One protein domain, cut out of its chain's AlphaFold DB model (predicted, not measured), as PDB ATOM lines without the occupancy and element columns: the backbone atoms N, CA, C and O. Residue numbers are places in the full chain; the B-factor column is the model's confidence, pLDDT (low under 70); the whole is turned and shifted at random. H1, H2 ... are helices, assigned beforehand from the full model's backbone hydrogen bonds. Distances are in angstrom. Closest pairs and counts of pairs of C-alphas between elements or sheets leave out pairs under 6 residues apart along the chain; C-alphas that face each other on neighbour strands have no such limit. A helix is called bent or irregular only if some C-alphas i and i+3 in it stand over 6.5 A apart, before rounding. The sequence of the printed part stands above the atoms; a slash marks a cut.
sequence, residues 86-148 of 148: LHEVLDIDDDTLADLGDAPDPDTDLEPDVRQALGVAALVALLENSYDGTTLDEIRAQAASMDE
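What this domain is: This is residues 86 to 148 of the 148 residues of the protein "Zinc-ribbon domain protein" of Halorhabdus tiamatea SARL4B (UniProt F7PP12). Picture an open, loose arrangement built on one long helix, H3: H2 packs steeply on its first part with little H1 near by, and at its far end H4 folds back to make a V with it. Residues 140 to 148, the last of H4 and the tail after it, stick out. The printed part has 63 residues with four named helices, H1, H2, H3, H4 in that order, no named strand, and the class all helix. It is loose, with a radius of gyration of the C-alphas of 14.2 A and spans of 38 by 26 by 17 A.

Where its parts are: Find C-alpha 86 at (128.284, 206.782, 160.392), where H1 begins; it runs to residue 90. H2 takes residues 94 to 102, 14.6 A long; it is neither bent nor irregular, but only just: C-alphas 99 and 102 are 6.5 A apart. From C-alpha 112 at (128.377, 219.151, 151.561), H3 runs 26.9 A to residue 130. H4, residues 133 to 144, covers 16.5 A and ends at (137.943, 196.784, 166.955).

How they stand to each other: Start at H3, which touches H2 with residues 113 to 118 alone; their closest C-alphas, of Thr 96 and Val 114, are 5.9 A apart. The two run the same way at a steep tilt of 68 degrees, only just short of about perpendicular. H1 is close to H3 but not clearly touching, with the closest C-alphas, of Leu 90 and Gln 116, 6.8 A apart. H4 is also close to H3 but not clearly touching: the closest C-alphas, of Glu 128 and Leu 136, are 7.4 A apart. H3 and H4 run opposite ways at a steep tilt of 57 degrees. H4 is apart from H1 and H2, and H1 is apart from H2. Every O i to N i+4 pair is within hydrogen-bond range in H1, H3 and H4; H2 has 2 of 5, beside 4 of 6 O i to N i+3 pairs.

The domain as a whole: The C-alphas farthest apart, of Thr 108 and Glu 148, are 41.3 A from each other. The printed part has no cut and no long link. Look for pLDDT under 70 at residues 101 to 104 and 146 to 148 of this model.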
ATOM      1  N   LEU A  86     127.476 205.720 160.999       83.94
ATOM      2  CA  LEU A  86     128.284 206.782 160.392       83.94
ATOM      3  C   LEU A  86     128.274 206.756 158.859       83.94
ATOM      4  O   LEU A  86     128.499 207.804 158.257       83.94
ATOM      5  N   HIS A  87     127.999 205.612 158.224       80.62
ATOM      6  CA  HIS A  87     127.856 205.550 156.769       80.62
ATOM      7  C   HIS A  87     126.606 206.318 156.321       80.62
ATOM      8  O   HIS A  87     126.652 207.049 155.336       80.62
ATOM      9  N   GLU A  88     125.502 206.200 157.064       83.50
ATOM     10  CA  GLU A  88     124.279 206.968 156.797       83.50
ATOM     11  C   GLU A  88     124.437 208.457 157.142       83.50
ATOM     12  O   GLU A  88     123.862 209.309 156.471       83.50
ATOM     13  N   VAL A  89     125.213 208.789 158.180       87.25
ATOM     14  CA  VAL A  89     125.418 210.185 158.614       87.25
ATOM     15  C   VAL A  89     126.333 210.963 157.672       87.25
ATOM     16  O   VAL A  89     126.100 212.154 157.462       87.25
ATOM     17  N   LEU A  90     127.390 210.324 157.163       85.19
ATOM     18  CA  LEU A  90     128.357 210.985 156.289       85.19
ATOM     19  C   LEU A  90     127.866 211.097 154.837       85.19
ATOM     20  O   LEU A  90     128.318 211.987 154.132       85.19
ATOM     21  N   ASP A  91     126.938 210.239 154.399       83.88
ATOM     22  CA  ASP A  91     126.347 210.285 153.048       83.88
ATOM     23  C   ASP A  91     127.416 210.406 151.933       83.88
ATOM     24  O   ASP A  91     127.334 211.255 151.051       83.88
ATOM     25  N   ILE A  92     128.481 209.593 152.028       86.88
ATOM     26  CA  ILE A  92     129.583 209.532 151.053       86.88
ATOM     27  C   ILE A  92     129.456 208.224 150.272       86.88
ATOM     28  O   ILE A  92     129.523 207.150 150.876       86.88
ATOM     29  N   ASP A  93     129.344 208.298 148.947       87.50
ATOM     30  CA  ASP A  93     129.316 207.128 148.067       87.50
ATOM     31  C   ASP A  93     130.582 206.995 147.190       87.50
ATOM     32  O   ASP A  93     131.504 207.819 147.233       87.50
ATOM     33  N   ASP A  94     130.663 205.897 146.427       86.12
ATOM     34  CA  ASP A  94     131.800 205.607 145.542       86.12
ATOM     35  C   ASP A  94     131.981 206.679 144.453       86.12
ATOM     36  O   ASP A  94     133.114 206.930 144.028       86.12
ATOM     37  N   ASP A  95     130.891 207.313 144.009       86.06
ATOM     38  CA  ASP A  95     130.932 208.371 143.002       86.06
ATOM     39  C   ASP A  95     131.517 209.657 143.626       86.06
ATOM     40  O   ASP A  95     132.464 210.222 143.071       86.06
ATOM     41  N   THR A  96     131.083 210.047 144.834       86.44
ATOM     42  CA  THR A  96     131.655 211.176 145.600       86.44
ATOM     43  C   THR A  96     133.156 210.992 145.849       86.44
ATOM     44  O   THR A  96     133.939 211.942 145.763       86.44
ATOM     45  N   LEU A  97     133.598 209.767 146.162       84.19
ATOM     46  CA  LEU A  97     135.022 209.469 146.356       84.19
ATOM     47  C   LEU A  97     135.820 209.546 145.050       84.19
ATOM     48  O   LEU A  97     136.975 209.981 145.070       84.19
ATOM     49  N   ALA A  98     135.235 209.139 143.923       81.94
ATOM     50  CA  ALA A  98     135.882 209.233 142.618       81.94
ATOM     51  C   ALA A  98     136.156 210.696 142.219       81.94
ATOM     52  O   ALA A  98     137.225 210.986 141.671       81.94
ATOM     53  N   ASP A  99     135.259 211.619 142.579       79.25
ATOM     54  CA  ASP A  99     135.406 213.060 142.329       79.25
ATOM     55  C   ASP A  99     136.571 213.706 143.111       79.25
ATOM     56  O   ASP A  99     137.091 214.756 142.721       79.25
ATOM     57  N   LEU A 100     137.072 213.063 144.175       79.38
ATOM     58  CA  LEU A 100     138.260 213.528 144.907       79.38
ATOM     59  C   LEU A 100     139.571 213.345 144.127       79.38
ATOM     60  O   LEU A 100     140.591 213.923 144.515       79.38
ATOM     61  N   GLY A 101     139.576 212.554 143.046       66.44
ATOM     62  CA  GLY A 101     140.766 212.287 142.225       66.44
ATOM     63  C   GLY A 101     141.412 213.549 141.636       66.44
ATOM     64  O   GLY A 101     142.621 213.563 141.398       66.44
ATOM     65  N   ASP A 102     140.632 214.623 141.492       65.44
ATOM     66  CA  ASP A 102     141.065 215.956 141.062       65.44
ATOM     67  C   ASP A 102     141.337 216.919 142.245       65.44
ATOM     68  O   ASP A 102     141.292 218.136 142.080       65.44
ATOM     69  N   ALA A 103     141.619 216.378 143.439       57.38
ATOM     70  CA  ALA A 103     142.052 217.062 144.667       57.38
ATOM     71  C   ALA A 103     141.453 218.474 144.861       57.38
ATOM     72  O   ALA A 103     142.180 219.473 144.778       57.38
ATOM     73  N   PRO A 104     140.137 218.580 145.118       69.12
ATOM     74  CA  PRO A 104     139.495 219.867 145.335       69.12
ATOM     75  C   PRO A 104     140.135 220.619 146.514       69.12
ATOM     76  O   PRO A 104     140.353 220.064 147.592       69.12
ATOM     77  N   ASP A 105     140.441 221.905 146.317       77.38
ATOM     78  CA  ASP A 105     140.888 222.780 147.406       77.38
ATOM     79  C   ASP A 105     139.706 222.999 148.377       77.38
ATOM     80  O   ASP A 105     138.613 223.346 147.915       77.38
ATOM     81  N   PRO A 106     139.884 222.856 149.706       75.94
ATOM     82  CA  PRO A 106     138.807 223.061 150.680       75.94
ATOM     83  C   PRO A 106     138.243 224.496 150.723       75.94
ATOM     84  O   PRO A 106     137.242 224.732 151.399       75.94
ATOM     85  N   ASP A 107     138.868 225.458 150.039       72.06
ATOM     86  CA  ASP A 107     138.365 226.825 149.857       72.06
ATOM     87  C   ASP A 107     137.436 226.990 148.648       72.06
ATOM     88  O   ASP A 107     136.890 228.077 148.439       72.06
ATOM     89  N   THR A 108     137.261 225.950 147.834       76.94
ATOM     90  CA  THR A 108     136.238 225.958 146.785       76.94
ATOM     91  C   THR A 108     134.847 225.758 147.385       76.94
ATOM     92  O   THR A 108     134.684 225.207 148.477       76.94
ATOM     93  N   ASP A 109     133.824 226.250 146.686       80.69
ATOM     94  CA  ASP A 109     132.431 226.068 147.093       80.69
ATOM     95  C   ASP A 109     131.986 224.638 146.755       80.69
ATOM     96  O   ASP A 109     131.441 224.372 145.686       80.69
ATOM     97  N   LEU A 110     132.356 223.704 147.634       83.75
ATOM     98  CA  LEU A 110     132.073 222.275 147.503       83.75
ATOM     99  C   LEU A 110     130.681 221.937 148.028       83.75
ATOM    100  O   LEU A 110     130.275 222.475 149.068       83.75
ATOM    101  N   GLU A 111     130.021 220.981 147.368       86.62
ATOM    102  CA  GLU A 111     128.824 220.333 147.906       86.62
ATOM    103  C   GLU A 111     129.128 219.676 149.272       86.62
ATOM    104  O   GLU A 111     130.286 219.333 149.558       86.62
ATOM    105  N   PRO A 112     128.139 219.585 150.184       86.25
ATOM    106  CA  PRO A 112     128.377 219.151 151.561       86.25
ATOM    107  C   PRO A 112     129.003 217.755 151.692       86.25
ATOM    108  O   PRO A 112     129.936 217.591 152.474       86.25
ATOM    109  N   ASP A 113     128.522 216.785 150.923       87.19
ATOM    110  CA  ASP A 113     129.003 215.404 150.822       87.19
ATOM    111  C   ASP A 113     130.450 215.347 150.303       87.19
ATOM    112  O   ASP A 113     131.325 214.767 150.949       87.19
ATOM    113  N   VAL A 114     130.761 216.080 149.227       87.50
ATOM    114  CA  VAL A 114     132.131 216.198 148.690       87.50
ATOM    115  C   VAL A 114     133.082 216.795 149.732       87.50
ATOM    116  O   VAL A 114     134.218 216.339 149.902       87.50
ATOM    117  N   ARG A 115     132.630 217.808 150.484       87.19
ATOM    118  CA  ARG A 115     133.416 218.416 151.570       87.19
ATOM    119  C   ARG A 115     133.679 217.428 152.709       87.19
ATOM    120  O   ARG A 115     134.773 217.449 153.277       87.19
ATOM    121  N   GLN A 116     132.705 216.588 153.054       88.81
ATOM    122  CA  GLN A 116     132.875 215.543 154.064       88.81
ATOM    123  C   GLN A 116     133.850 214.464 153.584       88.81
ATOM    124  O   GLN A 116     134.795 214.145 154.310       88.81
ATOM    125  N   ALA A 117     133.705 213.996 152.343       89.69
ATOM    126  CA  ALA A 117     134.607 213.034 151.716       89.69
ATOM    127  C   ALA A 117     136.061 213.537 151.687       89.69
ATOM    128  O   ALA A 117     136.979 212.824 152.103       89.69
ATOM    129  N   LEU A 118     136.272 214.803 151.306       89.94
ATOM    130  CA  LEU A 118     137.586 215.452 151.354       89.94
ATOM    131  C   LEU A 118     138.162 215.475 152.780       89.94
ATOM    132  O   LEU A 118     139.351 215.218 152.977       89.94
ATOM    133  N   GLY A 119     137.326 215.760 153.784       89.38
ATOM    134  CA  GLY A 119     137.717 215.747 155.194       89.38
ATOM    135  C   GLY A 119     138.151 214.363 155.687       89.38
ATOM    136  O   GLY A 119     139.191 214.248 156.340       89.38
ATOM    137  N   VAL A 120     137.400 213.314 155.337       90.06
ATOM    138  CA  VAL A 120     137.732 211.917 155.670       90.06
ATOM    139  C   VAL A 120     139.046 211.505 155.008       90.06
ATOM    140  O   VAL A 120     139.944 211.007 155.692       90.06
ATOM    141  N   ALA A 121     139.207 211.774 153.710       89.25
ATOM    142  CA  ALA A 121     140.434 211.466 152.979       89.25
ATOM    143  C   ALA A 121     141.659 212.173 153.588       89.25
ATOM    144  O   ALA A 121     142.710 211.554 153.779       89.25
ATOM    145  N   ALA A 122     141.518 213.449 153.962       89.38
ATOM    146  CA  ALA A 122     142.578 214.202 154.625       89.38
ATOM    147  C   ALA A 122     142.945 213.610 155.997       89.38
ATOM    148  O   ALA A 122     144.130 213.503 156.314       89.38
ATOM    149  N   LEU A 123     141.960 213.197 156.805       89.12
ATOM    150  CA  LEU A 123     142.209 212.570 158.105       89.12
ATOM    151  C   LEU A 123     142.961 211.242 157.958       89.12
ATOM    152  O   LEU A 123     143.946 211.025 158.664       89.12
ATOM    153  N   VAL A 124     142.541 210.385 157.022       87.56
ATOM    154  CA  VAL A 124     143.228 209.116 156.727       87.56
ATOM    155  C   VAL A 124     144.681 209.380 156.336       87.56
ATOM    156  O   VAL A 124     145.588 208.824 156.956       87.56
ATOM    157  N   ALA A 125     144.918 210.300 155.398       86.06
ATOM    158  CA  ALA A 125     146.267 210.654 154.969       86.06
ATOM    159  C   ALA A 125     147.125 211.203 156.124       86.06
ATOM    160  O   ALA A 125     148.312 210.893 156.224       86.06
ATOM    161  N   LEU A 126     146.558 212.019 157.020       87.19
ATOM    162  CA  LEU A 126     147.281 212.528 158.188       87.19
ATOM    163  C   LEU A 126     147.669 211.405 159.151       87.19
ATOM    164  O   LEU A 126     148.797 211.404 159.642       87.19
ATOM    165  N   LEU A 127     146.777 210.448 159.406       86.06
ATOM    166  CA  LEU A 127     147.059 209.306 160.277       86.06
ATOM    167  C   LEU A 127     148.151 208.410 159.686       86.06
ATOM    168  O   LEU A 127     149.100 208.069 160.390       86.06
ATOM    169  N   GLU A 128     148.074 208.103 158.391       85.62
ATOM    170  CA  GLU A 128     149.082 207.305 157.681       85.62
ATOM    171  C   GLU A 128     150.465 207.966 157.658       85.62
ATOM    172  O   GLU A 128     151.482 207.282 157.710       85.62
ATOM    173  N   ASN A 129     150.519 209.298 157.606       86.06
ATOM    174  CA  ASN A 129     151.782 210.036 157.661       86.06
ATOM    175  C   ASN A 129     152.320 210.207 159.092       86.06
ATOM    176  O   ASN A 129     153.513 210.456 159.270       86.06
ATOM    177  N   SER A 130     151.451 210.129 160.104       84.38
ATOM    178  CA  SER A 130     151.806 210.395 161.506       84.38
ATOM    179  C   SER A 130     152.243 209.140 162.260       84.38
ATOM    180  O   SER A 130     153.028 209.241 163.204       84.38
ATOM    181  N   TYR A 131     151.748 207.972 161.854       82.62
ATOM    182  CA  TYR A 131     152.054 206.684 162.468       82.62
ATOM    183  C   TYR A 131     152.759 205.763 161.477       82.62
ATOM    184  O   TYR A 131     152.453 205.757 160.288       82.62
ATOM    185  N   ASP A 132     153.689 204.945 161.968       80.19
ATOM    186  CA  ASP A 132     154.166 203.817 161.172       80.19
ATOM    187  C   ASP A 132     153.065 202.746 161.029       80.19
ATOM    188  O   ASP A 132     152.117 202.689 161.817       80.19
ATOM    189  N   GLY A 133     153.175 201.898 159.998       77.94
ATOM    190  CA  GLY A 133     152.136 200.914 159.672       77.94
ATOM    191  C   GLY A 133     151.811 199.966 160.828       77.94
ATOM    192  O   GLY A 133     150.642 199.707 161.089       77.94
ATOM    193  N   THR A 134     152.826 199.521 161.575       79.19
ATOM    194  CA  THR A 134     152.636 198.642 162.738       79.19
ATOM    195  C   THR A 134     151.807 199.326 163.822       79.19
ATOM    196  O   THR A 134     150.850 198.740 164.314       79.19
ATOM    197  N   THR A 135     152.126 200.577 164.166       83.31
ATOM    198  CA  THR A 135     151.385 201.334 165.184       83.31
ATOM    199  C   THR A 135     149.952 201.617 164.732       83.31
ATOM    200  O   THR A 135     149.021 201.514 165.528       83.31
ATOM    201  N   LEU A 136     149.745 201.948 163.452       84.50
ATOM    202  CA  LEU A 136     148.405 202.186 162.912       84.50
ATOM    203  C   LEU A 136     147.540 200.918 162.960       84.50
ATOM    204  O   LEU A 136     146.367 200.987 163.325       84.50
ATOM    205  N   ASP A 137     148.118 199.761 162.639       84.81
ATOM    206  CA  ASP A 137     147.429 198.472 162.718       84.81
ATOM    207  C   ASP A 137     147.123 198.067 164.167       84.81
ATOM    208  O   ASP A 137     146.040 197.550 164.438       84.81
ATOM    209  N   GLU A 138     148.018 198.358 165.116       86.38
ATOM    210  CA  GLU A 138     147.766 198.169 166.551       86.38
ATOM    211  C   GLU A 138     146.610 199.047 167.048       86.38
ATOM    212  O   GLU A 138     145.721 198.551 167.742       86.38
ATOM    213  N   ILE A 139     146.567 200.323 166.648       84.00
ATOM    214  CA  ILE A 139     145.460 201.235 166.975       84.00
ATOM    215  C   ILE A 139     144.139 200.703 166.402       84.00
ATOM    216  O   ILE A 139     143.136 200.669 167.114       84.00
ATOM    217  N   ARG A 140     144.133 200.242 165.142       82.19
ATOM    218  CA  ARG A 140     142.948 199.639 164.503       82.19
ATOM    219  C   ARG A 140     142.486 198.376 165.228       82.19
ATOM    220  O   ARG A 140     141.294 198.219 165.472       82.19
ATOM    221  N   ALA A 141     143.417 197.491 165.581       85.25
ATOM    222  CA  ALA A 141     143.110 196.263 166.308       85.25
ATOM    223  C   ALA A 141     142.530 196.562 167.695       85.25
ATOM    224  O   ALA A 141     141.563 195.929 168.115       85.25
ATOM    225  N   GLN A 142     143.089 197.554 168.389       83.81
ATOM    226  CA  GLN A 142     142.594 197.969 169.691       83.81
ATOM    227  C   GLN A 142     141.199 198.595 169.596       83.81
ATOM    228  O   GLN A 142     140.351 198.268 170.420       83.81
ATOM    229  N   ALA A 143     140.936 199.424 168.582       79.75
ATOM    230  CA  ALA A 143     139.606 199.980 168.343       79.75
ATOM    231  C   ALA A 143     138.564 198.876 168.096       79.75
ATOM    232  O   ALA A 143     137.544 198.860 168.771       79.75
ATOM    233  N   ALA A 144     138.858 197.898 167.231       77.31
ATOM    234  CA  ALA A 144     137.943 196.784 166.955       77.31
ATOM    235  C   ALA A 144     137.626 195.933 168.199       77.31
ATOM    236  O   ALA A 144     136.525 195.414 168.328       77.31
ATOM    237  N   SER A 145     138.575 195.812 169.134       74.69
ATOM    238  CA  SER A 145     138.358 195.090 170.396       74.69
ATOM    239  C   SER A 145     137.496 195.843 171.418       74.69
ATOM    240  O   SER A 145     137.124 195.263 172.434       74.69
ATOM    241  N   MET A 146     137.217 197.136 171.203       68.62
ATOM    242  CA  MET A 146     136.339 197.927 172.078       68.62
ATOM    243  C   MET A 146     134.851 197.693 171.787       68.62
ATOM    244  O   MET A 146     134.027 198.030 172.635       68.62
ATOM    245  N   ASP A 147     134.531 197.105 170.632       58.56
ATOM    246  CA  ASP A 147     133.168 196.802 170.183       58.56
ATOM    247  C   ASP A 147     132.704 195.373 170.574       58.56
ATOM    248  O   ASP A 147     131.584 194.977 170.243       58.56
ATOM    249  N   GLU A 148     133.548 194.591 171.273       54.72
ATOM    250  CA  GLU A 148     133.274 193.230 171.798       54.72
ATOM    251  C   GLU A 148     132.918 193.217 173.299       54.72
ATOM    252  O   GLU A 148     132.000 192.446 173.680       54.72
TER     253      GLU A 148